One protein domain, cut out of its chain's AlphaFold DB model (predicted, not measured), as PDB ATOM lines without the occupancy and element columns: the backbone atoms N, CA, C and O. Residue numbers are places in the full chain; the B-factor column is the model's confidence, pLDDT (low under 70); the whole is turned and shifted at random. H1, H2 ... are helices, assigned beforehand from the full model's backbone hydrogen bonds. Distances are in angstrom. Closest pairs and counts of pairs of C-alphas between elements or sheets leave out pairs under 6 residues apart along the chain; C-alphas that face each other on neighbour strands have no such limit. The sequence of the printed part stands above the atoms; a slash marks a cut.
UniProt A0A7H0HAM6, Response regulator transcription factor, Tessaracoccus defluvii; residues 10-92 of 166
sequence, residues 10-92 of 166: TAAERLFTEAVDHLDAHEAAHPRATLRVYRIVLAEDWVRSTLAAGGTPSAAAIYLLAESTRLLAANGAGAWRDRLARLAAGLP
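What this domain is: This is residues 10 to 92 of the 166 residues of the protein "Response regulator transcription factor" of Tessaracoccus defluvii (UniProt A0A7H0HAM6). Two helical hairpins make a flat body: the longest helix, H1, runs along one edge and folds back through H2, while H3 and H4 form the second hairpin, joined to the first where H3 crosses H2 steeply, with H4 at the far edge from H1. The turn between H1 and H2 sticks out at one end, with residues 28 to 34 standing free. The printed part has 83 residues with four named helices, in the order H1, H2, H3, H4, and no named strand; the class is all helix. It is compact, with a radius of gyration of the C-alphas of 12.8 A, and spans 38 by 31 by 15 A.

Where its parts are: H1 covers residues 10 to 29 and is 28.9 A long from first to last C-alpha, beginning at C-alpha 10, (154.817, 67.951, 143.191). H2, residues 36 to 52, is 24.7 A long and begins at C-alpha 36, (165.880, 46.280, 142.950). H3, residues 59 to 74, is 22.8 A long. H4, residues 78 to 88, measures 15.1 A and ends at C-alpha 88, (147.685, 48.129, 146.104).

How they stand to each other: H1 and H2 form a helical hairpin, opposite ways at a shallow tilt of 10 degrees. H1 touches H2 with residues 16 to 23 alone; the closest C-alphas, those of Val 20 and Arg 39, are 6.7 A apart. H1 and H3 are near each other, with 9 pairs of C-alphas within 10 A, and H1 and H4 are apart. H2 and H3 touch at a steep tilt of 47 degrees, opposite ways. H3 touches H2 with residues 61 to 68 alone, and the closest C-alphas of the two helices, those of Ile 40 and Ser 68, are 5.5 A apart. H3 and H4 form the second helical hairpin, opposite ways at a shallow tilt of 22 degrees; they touch, and their closest C-alphas, those of Thr 69 and Arg 81, are 5.0 A apart. H2 and H4 are close but not clearly touching, with the closest C-alphas, those of Glu 44 and Leu 84, 7.1 A apart; they run the same way at a tilt of 36 degrees, only just steep. Of the 3 pairs of helices that touch, 2 are at a shallow tilt: the packing is only just mostly aligned. In H1, H2, H3 and H4 every O i to N i+4 pair is within hydrogen-bond range.

The domain as a whole: The two C-alphas farthest apart, those of Arg 32 and Gly 54, are 37.9 A from each other. The printed part has no cut. The link from H3 to H4 is tight, and those from H1 to H2 and from H2 to H3 are short. The mean pLDDT of the printed part is 79.4; it is under 70 at residues 10, 12, 23 to 25 and 27 to 35.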
ATOM      1  N   THR A  10     154.197  67.839 144.519       67.81
ATOM      2  CA  THR A  10     154.817  67.951 143.191       67.81
ATOM      3  C   THR A  10     156.330  67.795 143.286       67.81
ATOM      4  O   THR A  10     156.934  67.088 142.480       67.81
ATOM      5  N   ALA A  11     156.965  68.441 144.268       70.06
ATOM      6  CA  ALA A  11     158.397  68.268 144.514       70.06
ATOM      7  C   ALA A  11     158.742  66.823 144.862       70.06
ATOM      8  O   ALA A  11     159.750  66.289 144.399       70.06
ATOM      9  N   ALA A  12     157.881  66.178 145.637       67.88
ATOM     10  CA  ALA A  12     158.119  64.825 146.078       67.88
ATOM     11  C   ALA A  12     157.910  63.787 144.955       67.88
ATOM     12  O   ALA A  12     158.705  62.853 144.859       67.88
ATOM     13  N   GLU A  13     156.971  64.011 144.025       70.25
ATOM     14  CA  GLU A  13     156.842  63.205 142.796       70.25
ATOM     15  C   GLU A  13     158.083  63.337 141.895       70.25
ATOM     16  O   GLU A  13     158.567  62.343 141.346       70.25
ATOM     17  N   ARG A  14     158.648  64.548 141.766       73.00
ATOM     18  CA  ARG A  14     159.890  64.762 141.000       73.00
ATOM     19  C   ARG A  14     161.070  64.006 141.609       73.00
ATOM     20  O   ARG A  14     161.746  63.284 140.888       73.00
ATOM     21  N   LEU A  15     161.278  64.130 142.922       74.56
ATOM     22  CA  LEU A  15     162.355  63.431 143.636       74.56
ATOM     23  C   LEU A  15     162.192  61.907 143.579       74.56
ATOM     24  O   LEU A  15     163.179  61.184 143.472       74.56
ATOM     25  N   PHE A  16     160.953  61.413 143.643       73.44
ATOM     26  CA  PHE A  16     160.659  59.995 143.458       73.44
ATOM     27  C   PHE A  16     161.062  59.520 142.059       73.44
ATOM     28  O   PHE A  16     161.761  58.516 141.934       73.44
ATOM     29  N   THR A  17     160.666  60.265 141.024       73.31
ATOM     30  CA  THR A  17     161.011  59.955 139.630       73.31
ATOM     31  C   THR A  17     162.527  59.956 139.428       73.31
ATOM     32  O   THR A  17     163.078  58.975 138.945       73.31
ATOM     33  N   GLU A  18     163.222  60.991 139.904       75.25
ATOM     34  CA  GLU A  18     164.684  61.098 139.820       75.25
ATOM     35  C   GLU A  18     165.399  59.935 140.532       75.25
ATOM     36  O   GLU A  18     166.369  59.375 140.019       75.25
ATOM     37  N   ALA A  19     164.909  59.521 141.703       76.56
ATOM     38  CA  ALA A  19     165.466  58.377 142.420       76.56
ATOM     39  C   ALA A  19     165.277  57.060 141.650       76.56
ATOM     40  O   ALA A  19     166.183  56.224 141.631       76.56
ATOM     41  N   VAL A  20     164.120  56.871 141.011       73.69
ATOM     42  CA  VAL A  20     163.846  55.706 140.156       73.69
ATOM     43  C   VAL A  20     164.778  55.700 138.944       73.69
ATOM     44  O   VAL A  20     165.408  54.671 138.694       73.69
ATOM     45  N   ASP A  21     164.943  56.841 138.273       73.81
ATOM     46  CA  ASP A  21     165.815  56.990 137.102       73.81
ATOM     47  C   ASP A  21     167.282  56.688 137.452       73.81
ATOM     48  O   ASP A  21     167.962  55.941 136.743       73.81
ATOM     49  N   HIS A  22     167.775  57.197 138.588       74.94
ATOM     50  CA  HIS A  22     169.122  56.890 139.076       74.94
ATOM     51  C   HIS A  22     169.312  55.399 139.385       74.94
ATOM     52  O   HIS A  22     170.368  54.836 139.082       74.94
ATOM     53  N   LEU A  23     168.303  54.742 139.962       69.88
ATOM     54  CA  LEU A  23     168.353  53.303 140.227       69.88
ATOM     55  C   LEU A  23     168.352  52.485 138.932       69.88
ATOM     56  O   LEU A  23     169.126  51.535 138.825       69.88
ATOM     57  N   ASP A  24     167.531  52.858 137.948       69.31
ATOM     58  CA  ASP A  24     167.497  52.205 136.634       69.31
ATOM     59  C   ASP A  24     168.839  52.362 135.899       69.31
ATOM     60  O   ASP A  24     169.406  51.375 135.417       69.31
ATOM     61  N   ALA A  25     169.406  53.572 135.886       68.69
ATOM     62  CA  ALA A  25     170.719  53.832 135.301       68.69
ATOM     63  C   ALA A  25     171.827  53.018 135.989       68.69
ATOM     64  O   ALA A  25     172.697  52.446 135.324       68.69
ATOM     65  N   HIS A  26     171.785  52.914 137.320       71.06
ATOM     66  CA  HIS A  26     172.758  52.129 138.068       71.06
ATOM     67  C   HIS A  26     172.612  50.621 137.815       71.06
ATOM     68  O   HIS A  26     173.628  49.946 137.666       71.06
ATOM     69  N   GLU A  27     171.395  50.067 137.764       65.81
ATOM     70  CA  GLU A  27     171.172  48.650 137.428       65.81
ATOM     71  C   GLU A  27     171.653  48.317 136.012       65.81
ATOM     72  O   GLU A  27     172.255  47.262 135.804       65.81
ATOM     73  N   ALA A  28     171.448  49.222 135.051       65.38
ATOM     74  CA  ALA A  28     171.944  49.055 133.689       65.38
ATOM     75  C   ALA A  28     173.481  49.014 133.635       65.38
ATOM     76  O   ALA A  28     174.052  48.177 132.933       65.38
ATOM     77  N   ALA A  29     174.154  49.882 134.398       68.88
ATOM     78  CA  ALA A  29     175.613  49.909 134.497       68.88
ATOM     79  C   ALA A  29     176.185  48.758 135.348       68.88
ATOM     80  O   ALA A  29     177.297  48.292 135.100       68.88
ATOM     81  N   HIS A  30     175.421  48.263 136.327       68.88
ATOM     82  CA  HIS A  30     175.859  47.253 137.289       68.88
ATOM     83  C   HIS A  30     174.807  46.144 137.467       68.88
ATOM     84  O   HIS A  30     174.183  46.054 138.526       68.88
ATOM     85  N   PRO A  31     174.651  45.213 136.504       60.59
ATOM     86  CA  PRO A  31     173.573  44.211 136.522       60.59
ATOM     87  C   PRO A  31     173.595  43.234 137.708       60.59
ATOM     88  O   PRO A  31     172.623  42.525 137.953       60.59
ATOM     89  N   ARG A  32     174.718  43.158 138.435       60.66
ATOM     90  CA  ARG A  32     174.871  42.343 139.654       60.66
ATOM     91  C   ARG A  32     174.588  43.123 140.940       60.66
ATOM     92  O   ARG A  32     174.454  42.511 141.998       60.66
ATOM     93  N   ALA A  33     174.498  44.453 140.874       58.25
ATOM     94  CA  ALA A  33     174.106  45.263 142.014       58.25
ATOM     95  C   ALA A  33     172.614  45.023 142.272       58.25
ATOM     96  O   ALA A  33     171.762  45.346 141.449       58.25
ATOM     97  N   THR A  34     172.287  44.406 143.407       63.41
ATOM     98  CA  THR A  34     170.907  44.029 143.754       63.41
ATOM     99  C   THR A  34     170.144  45.244 144.292       63.41
ATOM    100  O   THR A  34     169.657  45.246 145.420       63.41
ATOM    101  N   LEU A  35     170.061  46.317 143.496       69.31
ATOM    102  CA  LEU A  35     169.400  47.558 143.909       69.31
ATOM    103  C   LEU A  35     167.878  47.541 143.717       69.31
ATOM    104  O   LEU A  35     167.187  48.430 144.216       69.31
ATOM    105  N   ARG A  36     167.330  46.477 143.120       70.62
ATOM    106  CA  ARG A  36     165.880  46.280 142.950       70.62
ATOM    107  C   ARG A  36     165.102  46.377 144.253       70.62
ATOM    108  O   ARG A  36     163.975  46.857 144.256       70.62
ATOM    109  N   VAL A  37     165.710  45.969 145.366       75.62
ATOM    110  CA  VAL A  37     165.100  46.070 146.697       75.62
ATOM    111  C   VAL A  37     164.848  47.532 147.088       75.62
ATOM    112  O   VAL A  37     163.808  47.832 147.669       75.62
ATOM    113  N   TYR A  38     165.726  48.465 146.706       78.62
ATOM    114  CA  TYR A  38     165.519  49.891 146.972       78.62
ATOM    115  C   TYR A  38     164.337  50.457 146.182       78.62
ATOM    116  O   TYR A  38     163.580  51.256 146.727       78.62
ATOM    117  N   ARG A  39     164.106  49.990 144.947       78.12
ATOM    118  CA  ARG A  39     162.926  50.378 144.150       78.12
ATOM    119  C   ARG A  39     161.624  49.985 144.844       78.12
ATOM    120  O   ARG A  39     160.684  50.772 144.888       78.12
ATOM    121  N   ILE A  40     161.596  48.780 145.419       83.69
ATOM    122  CA  ILE A  40     160.445  48.259 146.165       83.69
ATOM    123  C   ILE A  40     160.150  49.150 147.376       83.69
ATOM    124  O   ILE A  40     159.007  49.558 147.583       83.69
ATOM    125  N   VAL A  41     161.188  49.475 148.153       85.50
ATOM    126  CA  VAL A  41     161.062  50.324 149.344       85.50
ATOM    127  C   VAL A  41     160.598  51.734 148.972       85.50
ATOM    128  O   VAL A  41     159.704  52.262 149.626       85.50
ATOM    129  N   LEU A  42     161.147  52.322 147.905       81.75
ATOM    130  CA  LEU A  42     160.745  53.646 147.426       81.75
ATOM    131  C   LEU A  42     159.288  53.677 146.963       81.75
ATOM    132  O   LEU A  42     158.553  54.584 147.343       81.75
ATOM    133  N   ALA A  43     158.857  52.693 146.167       83.56
ATOM    134  CA  ALA A  43     157.477  52.615 145.697       83.56
ATOM    135  C   ALA A  43     156.492  52.468 146.866       83.56
ATOM    136  O   ALA A  43     155.444  53.112 146.881       83.56
ATOM    137  N   GLU A  44     156.841  51.657 147.870       88.19
ATOM    138  CA  GLU A  44     156.028  51.509 149.074       88.19
ATOM    139  C   GLU A  44     155.956  52.813 149.893       88.19
ATOM    140  O   GLU A  44     154.854  53.237 150.251       88.19
ATOM    141  N   ASP A  45     157.102  53.443 150.189       85.25
ATOM    142  CA  ASP A  45     157.189  54.699 150.959       85.25
ATOM    143  C   ASP A  45     156.380  55.813 150.289       85.25
ATOM    144  O   ASP A  45     155.601  56.514 150.942       85.25
ATOM    145  N   TRP A  46     156.520  55.932 148.968       82.06
ATOM    146  CA  TRP A  46     155.850  56.954 148.181       82.06
ATOM    147  C   TRP A  46     154.332  56.782 148.203       82.06
ATOM    148  O   TRP A  46     153.620  57.683 148.647       82.06
ATOM    149  N   VAL A  47     153.830  55.596 147.845       86.19
ATOM    150  CA  VAL A  47     152.385  55.314 147.845       86.19
ATOM    151  C   VAL A  47     151.773  55.545 149.228       86.19
ATOM    152  O   VAL A  47     150.714  56.166 149.332       86.19
ATOM    153  N   ARG A  48     152.430  55.088 150.303       87.06
ATOM    154  CA  ARG A  48     151.946  55.312 151.676       87.06
ATOM    155  C   ARG A  48     151.878  56.792 152.024       87.06
ATOM    156  O   ARG A  48     150.876  57.228 152.587       87.06
ATOM    157  N   SER A  49     152.923  57.540 151.692       81.06
ATOM    158  CA  SER A  49     153.009  58.968 151.990       81.06
ATOM    159  C   SER A  49     151.928  59.761 151.260       81.06
ATOM    160  O   SER A  49     151.265  60.596 151.870       81.06
ATOM    161  N   THR A  50     151.692  59.464 149.979       82.81
ATOM    162  CA  THR A  50     150.657  60.142 149.192       82.81
ATOM    163  C   THR A  50     149.257  59.862 149.738       82.81
ATOM    164  O   THR A  50     148.476  60.796 149.903       82.81
ATOM    165  N   LEU A  51     148.952  58.604 150.080       84.25
ATOM    166  CA  LEU A  51     147.658  58.237 150.666       84.25
ATOM    167  C   LEU A  51     147.441  58.880 152.043       84.25
ATOM    168  O   LEU A  51     146.352  59.377 152.317       84.25
ATOM    169  N   ALA A  52     148.468  58.908 152.897       83.19
ATOM    170  CA  ALA A  52     148.391  59.534 154.220       83.19
ATOM    171  C   ALA A  52     148.134  61.049 154.143       83.19
ATOM    172  O   ALA A  52     147.477  61.605 155.018       83.19
ATOM    173  N   ALA A  53     148.603  61.704 153.078       80.88
ATOM    174  CA  ALA A  53     148.333  63.111 152.795       80.88
ATOM    175  C   ALA A  53     146.967  63.359 152.113       80.88
ATOM    176  O   ALA A  53     146.670  64.494 151.747       80.88
ATOM    177  N   GLY A  54     146.144  62.322 151.901       82.06
ATOM    178  CA  GLY A  54     144.869  62.421 151.176       82.06
ATOM    179  C   GLY A  54     145.019  62.609 149.659       82.06
ATOM    180  O   GLY A  54     144.047  62.927 148.977       82.06
ATOM    181  N   GLY A  55     146.229  62.433 149.124       82.38
ATOM    182  CA  GLY A  55     146.521  62.527 147.698       82.38
ATOM    183  C   GLY A  55     146.258  61.221 146.947       82.38
ATOM    184  O   GLY A  55     146.078  60.152 147.531       82.38
ATOM    185  N   THR A  56     146.296  61.295 145.616       84.00
ATOM    186  CA  THR A  56     146.250  60.111 144.745       84.00
ATOM    187  C   THR A  56     147.668  59.763 144.286       84.00
ATOM    188  O   THR A  56     148.315  60.625 143.688       84.00
ATOM    189  N   PRO A  57     148.174  58.540 144.542       83.75
ATOM    190  CA  PRO A  57     149.475  58.113 144.037       83.75
ATOM    191  C   PRO A  57     149.553  58.212 142.514       83.75
ATOM    192  O   PRO A  57     148.580  57.921 141.814       83.75
ATOM    193  N   SER A  58     150.718  58.586 141.991       77.50
ATOM    194  CA  SER A  58     150.898  58.674 140.548       77.50
ATOM    195  C   SER A  58     150.804  57.305 139.877       77.50
ATOM    196  O   SER A  58     151.064  56.255 140.470       77.50
ATOM    197  N   ALA A  59     150.485  57.306 138.584       76.25
ATOM    198  CA  ALA A  59     150.482  56.091 137.777       76.25
ATOM    199  C   ALA A  59     151.849  55.367 137.810       76.25
ATOM    200  O   ALA A  59     151.902  54.140 137.717       76.25
ATOM    201  N   ALA A  60     152.957  56.108 137.942       73.19
ATOM    202  CA  ALA A  60     154.303  55.541 138.021       73.19
ATOM    203  C   ALA A  60     154.512  54.804 139.349       73.19
ATOM    204  O   ALA A  60     154.965  53.659 139.355       73.19
ATOM    205  N   ALA A  61     154.085  55.420 140.453       78.81
ATOM    206  CA  ALA A  61     154.095  54.821 141.782       78.81
ATOM    207  C   ALA A  61     153.280  53.523 141.836       78.81
ATOM    208  O   ALA A  61     153.761  52.490 142.306       78.81
ATOM    209  N   ILE A  62     152.055  53.560 141.302       83.31
ATOM    210  CA  ILE A  62     151.149  52.405 141.274       83.31
ATOM    211  C   ILE A  62     151.744  51.279 140.423       83.31
ATOM    212  O   ILE A  62     151.706  50.112 140.820       83.31
ATOM    213  N   TYR A  63     152.332  51.610 139.270       79.00
ATOM    214  CA  TYR A  63     153.007  50.629 138.425       79.00
ATOM    215  C   TYR A  63     154.195  49.975 139.136       79.00
ATOM    216  O   TYR A  63     154.285  48.748 139.159       79.00
ATOM    217  N   LEU A  64     155.080  50.768 139.745       79.12
ATOM    218  CA  LEU A  64     156.245  50.246 140.461       79.12
ATOM    219  C   LEU A  64     155.833  49.366 141.641       79.12
ATOM    220  O   LEU A  64     156.455  48.328 141.866       79.12
ATOM    221  N   LEU A  65     154.760  49.718 142.350       86.62
ATOM    222  CA  LEU A  65     154.193  48.887 143.412       86.62
ATOM    223  C   LEU A  65     153.672  47.543 142.868       86.62
ATOM    224  O   LEU A  65     153.947  46.483 143.441       86.62
ATOM    225  N   ALA A  66     152.955  47.563 141.740       83.56
ATOM    226  CA  ALA A  66     152.456  46.355 141.087       83.56
ATOM    227  C   ALA A  66     153.600  45.461 140.576       83.56
ATOM    228  O   ALA A  66     153.571  44.245 140.764       83.56
ATOM    229  N   GLU A  67     154.631  46.052 139.975       81.25
ATOM    230  CA  GLU A  67     155.800  45.322 139.485       81.25
ATOM    231  C   GLU A  67     156.626  44.726 140.629       81.25
ATOM    232  O   GLU A  67     156.984  43.548 140.599       81.25
ATOM    233  N   SER A  68     156.820  45.489 141.704       86.00
ATOM    234  CA  SER A  68     157.447  45.019 142.944       86.00
ATOM    235  C   SER A  68     156.724  43.799 143.515       86.00
ATOM    236  O   SER A  68     157.355  42.822 143.916       86.00
ATOM    237  N   THR A  69     155.391  43.814 143.490       87.69
ATOM    238  CA  THR A  69     154.560  42.691 143.944       87.69
ATOM    239  C   THR A  69     154.825  41.423 143.120       87.69
ATOM    240  O   THR A  69     154.960  40.340 143.695       87.69
ATOM    241  N   ARG A  70     154.967  41.539 141.790       83.75
ATOM    242  CA  ARG A  70     155.307  40.405 140.906       83.75
ATOM    243  C   ARG A  70     156.714  39.873 141.161       83.75
ATOM    244  O   ARG A  70     156.889  38.661 141.276       83.75
ATOM    245  N   LEU A  71     157.696  40.764 141.287       81.62
ATOM    246  CA  LEU A  71     159.085  40.390 141.567       81.62
ATOM    247  C   LEU A  71     159.199  39.624 142.887       81.62
ATOM    248  O   LEU A  71     159.831  38.571 142.936       81.62
ATOM    249  N   LEU A  72     158.548  40.103 143.944       86.94
ATOM    250  CA  LEU A  72     158.557  39.436 145.245       86.94
ATOM    251  C   LEU A  72     157.880  38.061 145.193       86.94
ATOM    252  O   LEU A  72     158.381  37.121 145.810       86.94
ATOM    253  N   ALA A  73     156.790  37.915 144.429       83.56
ATOM    254  CA  ALA A  73     156.146  36.619 144.215       83.56
ATOM    255  C   ALA A  73     157.086  35.623 143.517       83.56
ATOM    256  O   ALA A  73     157.239  34.497 143.986       83.56
ATOM    257  N   ALA A  74     157.763  36.052 142.447       80.12
ATOM    258  CA  ALA A  74     158.696  35.210 141.698       80.12
ATOM    259  C   ALA A  74     159.916  34.764 142.526       80.12
ATOM    260  O   ALA A  74     160.502  33.725 142.243       80.12
ATOM    261  N   ASN A  75     160.284  35.530 143.557       82.88
ATOM    262  CA  ASN A  75     161.435  35.258 144.424       82.88
ATOM    263  C   ASN A  75     161.049  34.644 145.785       82.88
ATOM    264  O   ASN A  75     161.878  34.580 146.687       82.88
ATOM    265  N   GLY A  76     159.793  34.220 145.970       86.31
ATOM    266  CA  GLY A  76     159.345  33.568 147.208       86.31
ATOM    267  C   GLY A  76     159.229  34.494 148.429       86.31
ATOM    268  O   GLY A  76     159.019  34.021 149.545       86.31
ATOM    269  N   ALA A  77     159.300  35.815 148.248       89.25
ATOM    270  CA  ALA A  77     159.179  36.807 149.317       89.25
ATOM    271  C   ALA A  77     157.702  37.068 149.684       89.25
ATOM    272  O   ALA A  77     157.188  38.188 149.596       89.25
ATOM    273  N   GLY A  78     156.999  36.004 150.090       89.25
ATOM    274  CA  GLY A  78     155.542  35.967 150.233       89.25
ATOM    275  C   GLY A  78     154.973  37.018 151.187       89.25
ATOM    276  O   GLY A  78     154.009  37.694 150.822       89.25
ATOM    277  N   ALA A  79     155.587  37.200 152.360       91.94
ATOM    278  CA  ALA A  79     155.137  38.167 153.364       91.94
ATOM    279  C   ALA A  79     155.229  39.619 152.865       91.94
ATOM    280  O   ALA A  79     154.332  40.431 153.106       91.94
ATOM    281  N   TRP A  80     156.294  39.943 152.128       91.44
ATOM    282  CA  TRP A  80     156.491  41.286 151.594       91.44
ATOM    283  C   TRP A  80     155.560  41.544 150.407       91.44
ATOM    284  O   TRP A  80     154.919  42.592 150.339       91.44
ATOM    285  N   ARG A  81     155.374  40.536 149.547       92.69
ATOM    286  CA  ARG A  81     154.369  40.562 148.479       92.69
ATOM    287  C   ARG A  81     152.956  40.792 149.023       92.69
ATOM    288  O   ARG A  81     152.257  41.655 148.507       92.69
ATOM    289  N   ASP A  82     152.549  40.094 150.085       92.75
ATOM    290  CA  ASP A  82     151.230  40.289 150.711       92.75
ATOM    291  C   ASP A  82     151.047  41.710 151.238       92.75
ATOM    292  O   ASP A  82     149.976  42.309 151.115       92.75
ATOM    293  N   ARG A  83     152.104  42.262 151.837       92.12
ATOM    294  CA  ARG A  83     152.111  43.629 152.351       92.12
ATOM    295  C   ARG A  83     151.911  44.657 151.234       92.12
ATOM    296  O   ARG A  83     151.101  45.564 151.423       92.12
ATOM    297  N   LEU A  84     152.589  44.512 150.093       91.00
ATOM    298  CA  LEU A  84     152.402  45.412 148.947       91.00
ATOM    299  C   LEU A  84     151.054  45.198 148.252       91.00
ATOM    300  O   LEU A  84     150.405  46.171 147.885       91.00
ATOM    301  N   ALA A  85     150.588  43.952 148.141       88.25
ATOM    302  CA  ALA A  85     149.284  43.640 147.562       88.25
ATOM    303  C   ALA A  85     148.137  44.288 148.355       88.25
ATOM    304  O   ALA A  85     147.230  44.866 147.760       88.25
ATOM    305  N   ARG A  86     148.206  44.275 149.695       90.94
ATOM    306  CA  ARG A  86     147.247  45.001 150.547       90.94
ATOM    307  C   ARG A  86     147.281  46.509 150.317       90.94
ATOM    308  O   ARG A  86     146.230  47.135 150.304       90.94
ATOM    309  N   LEU A  87     148.471  47.084 150.132       89.38
ATOM    310  CA  LEU A  87     148.613  48.508 149.824       89.38
ATOM    311  C   LEU A  87     148.029  48.848 148.440       89.38
ATOM    312  O   LEU A  87     147.412  49.895 148.277       89.38
ATOM    313  N   ALA A  88     148.182  47.951 147.465       86.56
ATOM    314  CA  ALA A  88     147.685  48.129 146.104       86.56
ATOM    315  C   ALA A  88     146.169  47.900 145.951       86.56
ATOM    316  O   ALA A  88     145.584  48.406 144.999       86.56
ATOM    317  N   ALA A  89     145.527  47.161 146.863       85.50
ATOM    318  CA  ALA A  89     144.124  46.749 146.745       85.50
ATOM    319  C   ALA A  89     143.118  47.915 146.641       85.50
ATOM    320  O   ALA A  89     142.028  47.727 146.109       85.50
ATOM    321  N   GLY A  90     143.478  49.106 147.130       81.62
ATOM    322  CA  GLY A  90     142.658  50.320 147.038       81.62
ATOM    323  C   GLY A  90     143.027  51.267 145.891       81.62
ATOM    324  O   GLY A  90     142.466  52.355 145.815       81.62
ATOM    325  N   LEU A  91     143.987  50.903 145.034       84.06
ATOM    326  CA  LEU A  91     144.516  51.785 143.990       84.06
ATOM    327  C   LEU A  91     143.917  51.457 142.616       84.06
ATOM    328  O   LEU A  91     143.666  50.288 142.311       84.06
ATOM    329  N   PRO A  92     143.719  52.466 141.747       78.38
ATOM    330  CA  PRO A  92     143.234  52.228 140.397       78.38
ATOM    331  C   PRO A  92     144.234  51.372 139.614       78.38
ATOM    332  O   PRO A  92     145.442  51.628 139.610       78.38
TER     333      PRO A  92